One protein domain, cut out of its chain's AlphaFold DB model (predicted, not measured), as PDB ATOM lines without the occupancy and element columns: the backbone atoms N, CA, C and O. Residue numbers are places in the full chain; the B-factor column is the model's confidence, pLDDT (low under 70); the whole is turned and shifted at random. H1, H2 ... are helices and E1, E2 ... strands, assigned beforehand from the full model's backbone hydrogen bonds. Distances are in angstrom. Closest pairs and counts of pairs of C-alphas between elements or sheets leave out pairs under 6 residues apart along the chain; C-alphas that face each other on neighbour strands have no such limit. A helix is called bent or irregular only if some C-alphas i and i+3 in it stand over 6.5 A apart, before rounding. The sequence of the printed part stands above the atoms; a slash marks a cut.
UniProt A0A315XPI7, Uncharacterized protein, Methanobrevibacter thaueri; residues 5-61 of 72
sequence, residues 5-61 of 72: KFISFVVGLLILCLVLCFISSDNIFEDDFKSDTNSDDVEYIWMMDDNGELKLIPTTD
ATOM      1  N   LYS A   5      28.197 -15.143 -26.334       88.38
ATOM      2  CA  LYS A   5      29.190 -14.062 -26.395       88.38
ATOM      3  C   LYS A   5      29.193 -13.199 -25.130       88.38
ATOM      4  O   LYS A   5      30.259 -12.808 -24.667       88.38
ATOM      5  N   PHE A   6      28.017 -12.945 -24.554       90.69
ATOM      6  CA  PHE A   6      27.867 -12.180 -23.317       90.69
ATOM      7  C   PHE A   6      28.460 -12.937 -22.125       90.69
ATOM      8  O   PHE A   6      29.205 -12.367 -21.336       90.69
ATOM      9  N   ILE A   7      28.210 -14.246 -22.046       90.75
ATOM     10  CA  ILE A   7      28.770 -15.100 -20.989       90.75
ATOM     11  C   ILE A   7      30.301 -15.130 -21.072       90.75
ATOM     12  O   ILE A   7      30.974 -14.966 -20.059       90.75
ATOM     13  N   SER A   8      30.852 -15.269 -22.282       90.25
ATOM     14  CA  SER A   8      32.303 -15.243 -22.498       90.25
ATOM     15  C   SER A   8      32.937 -13.924 -22.036       90.25
ATOM     16  O   SER A   8      33.961 -13.929 -21.353       90.25
ATOM     17  N   PHE A   9      32.285 -12.792 -22.320       93.62
ATOM     18  CA  PHE A   9      32.738 -11.480 -21.856       93.62
ATOM     19  C   PHE A   9      32.742 -11.365 -20.324       93.62
ATOM     20  O   PHE A   9      33.730 -10.918 -19.746       93.62
ATOM     21  N   VAL A  10      31.671 -11.812 -19.659       93.88
ATOM     22  CA  VAL A  10      31.560 -11.756 -18.191       93.88
ATOM     23  C   VAL A  10      32.624 -12.624 -17.517       93.88
ATOM     24  O   VAL A  10      33.250 -12.186 -16.555       93.88
ATOM     25  N   VAL A  11      32.872 -13.829 -18.037       93.94
ATOM     26  CA  VAL A  11      33.912 -14.723 -17.506       93.94
ATOM     27  C   VAL A  11      35.305 -14.119 -17.703       93.94
ATOM     28  O   VAL A  11      36.104 -14.122 -16.769       93.94
ATOM     29  N   GLY A  12      35.590 -13.546 -18.877       94.44
ATOM     30  CA  GLY A  12      36.861 -12.861 -19.131       94.44
ATOM     31  C   GLY A  12      37.090 -11.666 -18.202       94.44
ATOM     32  O   GLY A  12      38.183 -11.508 -17.660       94.44
ATOM     33  N   LEU A  13      36.047 -10.864 -17.961       94.25
ATOM     34  CA  LEU A  13      36.108  -9.726 -17.043       94.25
ATOM     35  C   LEU A  13      36.350 -10.170 -15.595       94.25
ATOM     36  O   LEU A  13      37.168  -9.567 -14.907       94.25
ATOM     37  N   LEU A  14      35.691 -11.243 -15.145       93.94
ATOM     38  CA  LEU A  14      35.900 -11.800 -13.805       93.94
ATOM     39  C   LEU A  14      37.344 -12.264 -13.595       93.94
ATOM     40  O   LEU A  14      37.939 -11.950 -12.568       93.94
ATOM     41  N   ILE A  15      37.926 -12.966 -14.570       93.56
ATOM     42  CA  ILE A  15      39.321 -13.424 -14.493       93.56
ATOM     43  C   ILE A  15      40.275 -12.224 -14.446       93.56
ATOM     44  O   ILE A  15      41.191 -12.205 -13.626       93.56
ATOM     45  N   LEU A  16      40.039 -11.202 -15.275       92.75
ATOM     46  CA  LEU A  16      40.836  -9.976 -15.264       92.75
ATOM     47  C   LEU A  16      40.761  -9.260 -13.907       92.75
ATOM     48  O   LEU A  16      41.796  -8.868 -13.373       92.75
ATOM     49  N   CYS A  17      39.564  -9.129 -13.328       89.81
ATOM     50  CA  CYS A  17      39.385  -8.557 -11.994       89.81
ATOM     51  C   CYS A  17      40.147  -9.345 -10.928       89.81
ATOM     52  O   CYS A  17      40.827  -8.732 -10.114       89.81
ATOM     53  N   LEU A  18      40.089 -10.680 -10.953       87.75
ATOM     54  CA  LEU A  18      40.834 -11.507 -10.003       87.75
ATOM     55  C   LEU A  18      42.342 -11.270 -10.117       87.75
ATOM     56  O   LEU A  18      42.987 -11.021  -9.105       87.75
ATOM     57  N   VAL A  19      42.896 -11.271 -11.333       88.19
ATOM     58  CA  VAL A  19      44.330 -11.013 -11.553       88.19
ATOM     59  C   VAL A  19      44.733  -9.635 -11.022       88.19
ATOM     60  O   VAL A  19      45.741  -9.520 -10.329       88.19
ATOM     61  N   LEU A  20      43.931  -8.602 -11.290       80.81
ATOM     62  CA  LEU A  20      44.185  -7.256 -10.774       80.81
ATOM     63  C   LEU A  20      44.068  -7.180  -9.244       80.81
ATOM     64  O   LEU A  20      44.859  -6.478  -8.622       80.81
ATOM     65  N   CYS A  21      43.140  -7.917  -8.628       77.50
ATOM     66  CA  CYS A  21      43.032  -8.008  -7.171       77.50
ATOM     67  C   CYS A  21      44.259  -8.674  -6.539       77.50
ATOM     68  O   CYS A  21      44.745  -8.176  -5.530       77.50
ATOM     69  N   PHE A  22      44.784  -9.752  -7.131       69.62
ATOM     70  CA  PHE A  22      46.003 -10.403  -6.636       69.62
ATOM     71  C   PHE A  22      47.220  -9.474  -6.740       69.62
ATOM     72  O   PHE A  22      47.912  -9.275  -5.750       69.62
ATOM     73  N   ILE A  23      47.420  -8.821  -7.892       69.31
ATOM     74  CA  ILE A  23      48.530  -7.871  -8.087       69.31
ATOM     75  C   ILE A  23      48.402  -6.666  -7.143       69.31
ATOM     76  O   ILE A  23      49.390  -6.198  -6.586       69.31
ATOM     77  N   SER A  24      47.186  -6.152  -6.940       61.03
ATOM     78  CA  SER A  24      46.958  -5.059  -5.994       61.03
ATOM     79  C   SER A  24      47.178  -5.492  -4.547       61.03
ATOM     80  O   SER A  24      47.598  -4.662  -3.753       61.03
ATOM     81  N   SER A  25      46.898  -6.749  -4.193       58.31
ATOM     82  CA  SER A  25      47.133  -7.265  -2.842       58.31
ATOM     83  C   SER A  25      48.621  -7.329  -2.507       58.31
ATOM     84  O   SER A  25      48.982  -7.020  -1.374       58.31
ATOM     85  N   ASP A  26      49.472  -7.669  -3.478       55.78
ATOM     86  CA  ASP A  26      50.929  -7.644  -3.292       55.78
ATOM     87  C   ASP A  26      51.439  -6.200  -3.109       55.78
ATOM     88  O   ASP A  26      52.299  -5.951  -2.270       55.78
ATOM     89  N   ASN A  27      50.831  -5.225  -3.797       53.28
ATOM     90  CA  ASN A  27      51.174  -3.803  -3.657       53.28
ATOM     91  C   ASN A  27      50.589  -3.127  -2.398       53.28
ATOM     92  O   ASN A  27      51.023  -2.036  -2.045       53.28
ATOM     93  N   ILE A  28      49.607  -3.731  -1.714       52.53
ATOM     94  CA  ILE A  28      49.042  -3.185  -0.460       52.53
ATOM     95  C   ILE A  28      49.975  -3.446   0.735       52.53
ATOM     96  O   ILE A  28      49.887  -2.745   1.740       52.53
ATOM     97  N   PHE A  29      50.911  -4.394   0.631       50.62
ATOM     98  CA  PHE A  29      51.871  -4.681   1.703       50.62
ATOM     99  C   PHE A  29      53.111  -3.774   1.709       50.62
ATOM    100  O   PHE A  29      53.835  -3.767   2.705       50.62
ATOM    101  N   GLU A  30      53.370  -3.006   0.645       46.84
ATOM    102  CA  GLU A  30      54.589  -2.187   0.553       46.84
ATOM    103  C   GLU A  30      54.445  -0.755   1.092       46.84
ATOM    104  O   GLU A  30      55.459  -0.162   1.459       46.84
ATOM    105  N   ASP A  31      53.233  -0.202   1.219       46.91
ATOM    106  CA  ASP A  31      53.073   1.204   1.637       46.91
ATOM    107  C   ASP A  31      52.955   1.419   3.161       46.91
ATOM    108  O   ASP A  31      53.232   2.524   3.632       46.91
ATOM    109  N   ASP A  32      52.659   0.382   3.956       47.12
ATOM    110  CA  ASP A  32      52.607   0.494   5.429       47.12
ATOM    111  C   ASP A  32      53.941   0.161   6.126       47.12
ATOM    112  O   ASP A  32      54.109   0.431   7.316       47.12
ATOM    113  N   PHE A  33      54.944  -0.356   5.404       48.59
ATOM    114  CA  PHE A  33      56.242  -0.746   5.982       48.59
ATOM    115  C   PHE A  33      57.320   0.339   5.868       48.59
ATOM    116  O   PHE A  33      58.507   0.072   5.671       48.59
ATOM    117  N   LYS A  34      56.914   1.599   6.027       47.31
ATOM    118  CA  LYS A  34      57.835   2.731   6.170       47.31
ATOM    119  C   LYS A  34      57.914   3.188   7.627       47.31
ATOM    120  O   LYS A  34      57.752   4.369   7.915       47.31
ATOM    121  N   SER A  35      58.174   2.266   8.553       48.59
ATOM    122  CA  SER A  35      58.613   2.626   9.904       48.59
ATOM    123  C   SER A  35      59.986   2.027  10.179       48.59
ATOM    124  O   SER A  35      60.124   0.821  10.353       48.59
ATOM    125  N   ASP A  36      60.978   2.914  10.153       45.88
ATOM    126  CA  ASP A  36      62.263   2.837  10.843       45.88
ATOM    127  C   ASP A  36      62.778   1.433  11.193       45.88
ATOM    128  O   ASP A  36      62.510   0.870  12.253       45.88
ATOM    129  N   THR A  37      63.657   0.927  10.331       46.34
ATOM    130  CA  THR A  37      64.727  -0.004  10.699       46.34
ATOM    131  C   THR A  37      65.626   0.636  11.763       46.34
ATOM    132  O   THR A  37      66.675   1.190  11.432       46.34
ATOM    133  N   ASN A  38      65.187   0.635  13.024       51.50
ATOM    134  CA  ASN A  38      65.992   0.991  14.192       51.50
ATOM    135  C   ASN A  38      65.298   0.573  15.505       51.50
ATOM    136  O   ASN A  38      64.829   1.410  16.264       51.50
ATOM    137  N   SER A  39      65.258  -0.723  15.802       46.78
ATOM    138  CA  SER A  39      65.750  -1.219  17.093       46.78
ATOM    139  C   SER A  39      65.715  -2.736  17.098       46.78
ATOM    140  O   SER A  39      64.692  -3.343  16.781       46.78
ATOM    141  N   ASP A  40      66.843  -3.309  17.483       56.53
ATOM    142  CA  ASP A  40      66.996  -4.709  17.829       56.53
ATOM    143  C   ASP A  40      65.855  -5.158  18.774       56.53
ATOM    144  O   ASP A  40      65.502  -4.457  19.724       56.53
ATOM    145  N   ASP A  41      65.256  -6.308  18.458       59.47
ATOM    146  CA  ASP A  41      64.385  -7.112  19.327       59.47
ATOM    147  C   ASP A  41      63.074  -6.476  19.835       59.47
ATOM    148  O   ASP A  41      62.691  -6.630  20.999       59.47
ATOM    149  N   VAL A  42      62.325  -5.798  18.959       58.91
ATOM    150  CA  VAL A  42      60.914  -5.468  19.232       58.91
ATOM    151  C   VAL A  42      60.014  -6.400  18.428       58.91
ATOM    152  O   VAL A  42      59.855  -6.246  17.215       58.91
ATOM    153  N   GLU A  43      59.429  -7.385  19.108       65.62
ATOM    154  CA  GLU A  43      58.411  -8.264  18.537       65.62
ATOM    155  C   GLU A  43      57.050  -7.566  18.617       65.62
ATOM    156  O   GLU A  43      56.714  -6.920  19.605       65.62
ATOM    157  N   TYR A  44      56.246  -7.653  17.563       73.69
ATOM    158  CA  TYR A  44      54.945  -6.993  17.510       73.69
ATOM    159  C   TYR A  44      53.830  -8.028  17.609       73.69
ATOM    160  O   TYR A  44      53.773  -8.961  16.808       73.69
ATOM    161  N   ILE A  45      52.909  -7.835  18.553       78.88
ATOM    162  CA  ILE A  45      51.731  -8.694  18.715       78.88
ATOM    163  C   ILE A  45      50.459  -7.958  18.291       78.88
ATOM    164  O   ILE A  45      50.276  -6.772  18.570       78.88
ATOM    165  N   TRP A  46      49.559  -8.675  17.620       83.50
ATOM    166  CA  TRP A  46      48.218  -8.186  17.308       83.50
ATOM    167  C   TRP A  46      47.299  -8.388  18.513       83.50
ATOM    168  O   TRP A  46      47.116  -9.515  18.974       83.50
ATOM    169  N   MET A  47      46.694  -7.309  19.005       81.00
ATOM    170  CA  MET A  47      45.752  -7.343  20.123       81.00
ATOM    171  C   MET A  47      44.504  -6.532  19.786       81.00
ATOM    172  O   MET A  47      44.581  -5.499  19.129       81.00
ATOM    173  N   MET A  48      43.344  -7.015  20.219       84.81
ATOM    174  CA  MET A  48      42.088  -6.284  20.085       84.81
ATOM    175  C   MET A  48      42.003  -5.248  21.207       84.81
ATOM    176  O   MET A  48      42.238  -5.595  22.365       84.81
ATOM    177  N   ASP A  49      41.724  -3.994  20.870       78.69
ATOM    178  CA  ASP A  49      41.560  -2.931  21.856       78.69
ATOM    179  C   ASP A  49      40.155  -2.940  22.488       78.69
ATOM    180  O   ASP A  49      39.269  -3.707  22.098       78.69
ATOM    181  N   ASP A  50      39.943  -2.069  23.477       85.50
ATOM    182  CA  ASP A  50      38.669  -1.946  24.200       85.50
ATOM    183  C   ASP A  50      37.500  -1.493  23.306       85.50
ATOM    184  O   ASP A  50      36.331  -1.627  23.681       85.50
ATOM    185  N   ASN A  51      37.805  -0.977  22.114       80.62
ATOM    186  CA  ASN A  51      36.834  -0.549  21.116       80.62
ATOM    187  C   ASN A  51      36.540  -1.656  20.087       80.62
ATOM    188  O   ASN A  51      35.668  -1.479  19.233       80.62
ATOM    189  N   GLY A  52      37.217  -2.803  20.181       83.81
ATOM    190  CA  GLY A  52      37.080  -3.919  19.251       83.81
ATOM    191  C   GLY A  52      37.907  -3.770  17.972       83.81
ATOM    192  O   GLY A  52      37.653  -4.492  17.007       83.81
ATOM    193  N   GLU A  53      38.877  -2.857  17.930       86.69
ATOM    194  CA  GLU A  53      39.773  -2.677  16.787       86.69
ATOM    195  C   GLU A  53      41.069  -3.471  16.981       86.69
ATOM    196  O   GLU A  53      41.606  -3.578  18.084       86.69
ATOM    197  N   LEU A  54      41.581  -4.071  15.904       83.19
ATOM    198  CA  LEU A  54      42.837  -4.816  15.952       83.19
ATOM    199  C   LEU A  54      44.013  -3.835  15.873       83.19
ATOM    200  O   LEU A  54      44.163  -3.120  14.883       83.19
ATOM    201  N   LYS A  55      44.866  -3.834  16.895       80.62
ATOM    202  CA  LYS A  55      46.026  -2.951  16.999       80.62
ATOM    203  C   LYS A  55      47.320  -3.746  17.129       80.62
ATOM    204  O   LYS A  55      47.384  -4.744  17.845       80.62
ATOM    205  N   LEU A  56      48.360  -3.275  16.447       79.25
ATOM    206  CA  LEU A  56      49.713  -3.796  16.579       79.25
ATOM    207  C   LEU A  56      50.390  -3.138  17.792       79.25
ATOM    208  O   LEU A  56      50.473  -1.907  17.861       79.25
ATOM    209  N   ILE A  57      50.841  -3.935  18.760       77.69
ATOM    210  CA  ILE A  57      51.488  -3.448  19.986       77.69
ATOM    211  C   ILE A  57      52.934  -3.966  20.020       77.69
ATOM    212  O   ILE A  57      53.130  -5.179  19.920       77.69
ATOM    213  N   PRO A  58      53.945  -3.083  20.158       75.69
ATOM    214  CA  PRO A  58      55.327  -3.506  20.348       75.69
ATOM    215  C   PRO A  58      55.487  -4.165  21.719       75.69
ATOM    216  O   PRO A  58      55.112  -3.589  22.743       75.69
ATOM    217  N   THR A  59      56.076  -5.353  21.736       65.06
ATOM    218  CA  THR A  59      56.532  -6.050  22.931       65.06
ATOM    219  C   THR A  59      58.055  -6.112  22.893       65.06
ATOM    220  O   THR A  59      58.665  -6.442  21.878       65.06
ATOM    221  N   THR A  60      58.695  -5.747  23.999       63.12
ATOM    222  CA  THR A  60      60.127  -5.980  24.176       63.12
ATOM    223  C   THR A  60      60.259  -7.330  24.848       63.12
ATOM    224  O   THR A  60      59.758  -7.515  25.961       63.12
ATOM    225  N   ASP A  61      60.911  -8.269  24.176       52.47
ATOM    226  CA  ASP A  61      61.200  -9.573  24.745       52.47
ATOM    227  C   ASP A  61      62.284  -9.370  25.819       52.47
ATOM    228  O   ASP A  61      63.485  -9.378  25.557       52.47
TER     229      ASP A  61
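Overview. This is residues 5 to 61 of the 72 residues of an uncharacterized protein of Methanobrevibacter thaueri (UniProt A0A315XPI7). A two-stranded hairpin, E1 and E2, makes a small head, and one long helix, H1, sticks out far from it as an arm. An unnamed stretch, residues 29 to 41, joins the arm to the head, and H1 does not fold back onto the hairpin. The printed part has 57 residues with one named helix and two named strands, in the order H1, E1, E2 along the chain; the sheet has the order E1 - E2 and is antiparallel, and the class is mixed, helices and strands. The whole is extended, with a radius of gyration of the C-alphas of 19.5 A, and it spans 60 by 29 by 15 A, the arm making the length.

Arrangement. The sheet is a hairpin of E1, residues 42 to 48, and E2, residues 54 to 60, joined by a tight link of 5 residues. The two strands are antiparallel neighbours, with 149 degrees between their N-to-C directions. Among the C-alphas that face each other are those of Val 42 and Thr 60, 5.0 A apart, and those of Met 48 and Leu 54, 4.4 A apart. N of Glu 43 and O of Thr 59 are within hydrogen-bond range at 3.0 A, and so are N of Lys 55 and O of Met 47 at 2.8 A. H1, residues 5 to 28, is joined to E1 by a long link of 13 residues. H1 and E2 are apart, with no C-alpha of the one within 8 A of the other. Residues 5 to 39, of which 5 to 28 belong to H1, stand free. In H1 every O i to N i+4 pair is within hydrogen-bond range.

Along the chain. E1 runs from Val 42 to Met 48, 18.9 A from first to last C-alpha, and begins with C-alpha 42 at (60.914, -5.468, 19.232). E2 runs from Leu 54 to Thr 60, 19.2 A, and ends with C-alpha 60 at (60.127, -5.980, 24.176). H1 runs from Lys 5 to Ile 28, 34.4 A, with C-alpha 5 at (29.190, -14.062, -26.395) and C-alpha 28 at (49.042, -3.185, -0.460); it is not bent.

Size, cuts and confidence. The two C-alphas farthest apart in the domain are those of Lys 5 and Asp 61, the first and last printed residues, at 60.5 A. The printed part runs from residue 5 to residue 61 and has no cut. The link from H1 to E1 is long, and its C-alphas lie 5 to 24 A from the mean of the C-alphas. The mean pLDDT of the printed part is 72.2. Confidence is low, with pLDDT under 70, in 25 of the printed residues, namely residues 22 to 43 and residues 59 to 61.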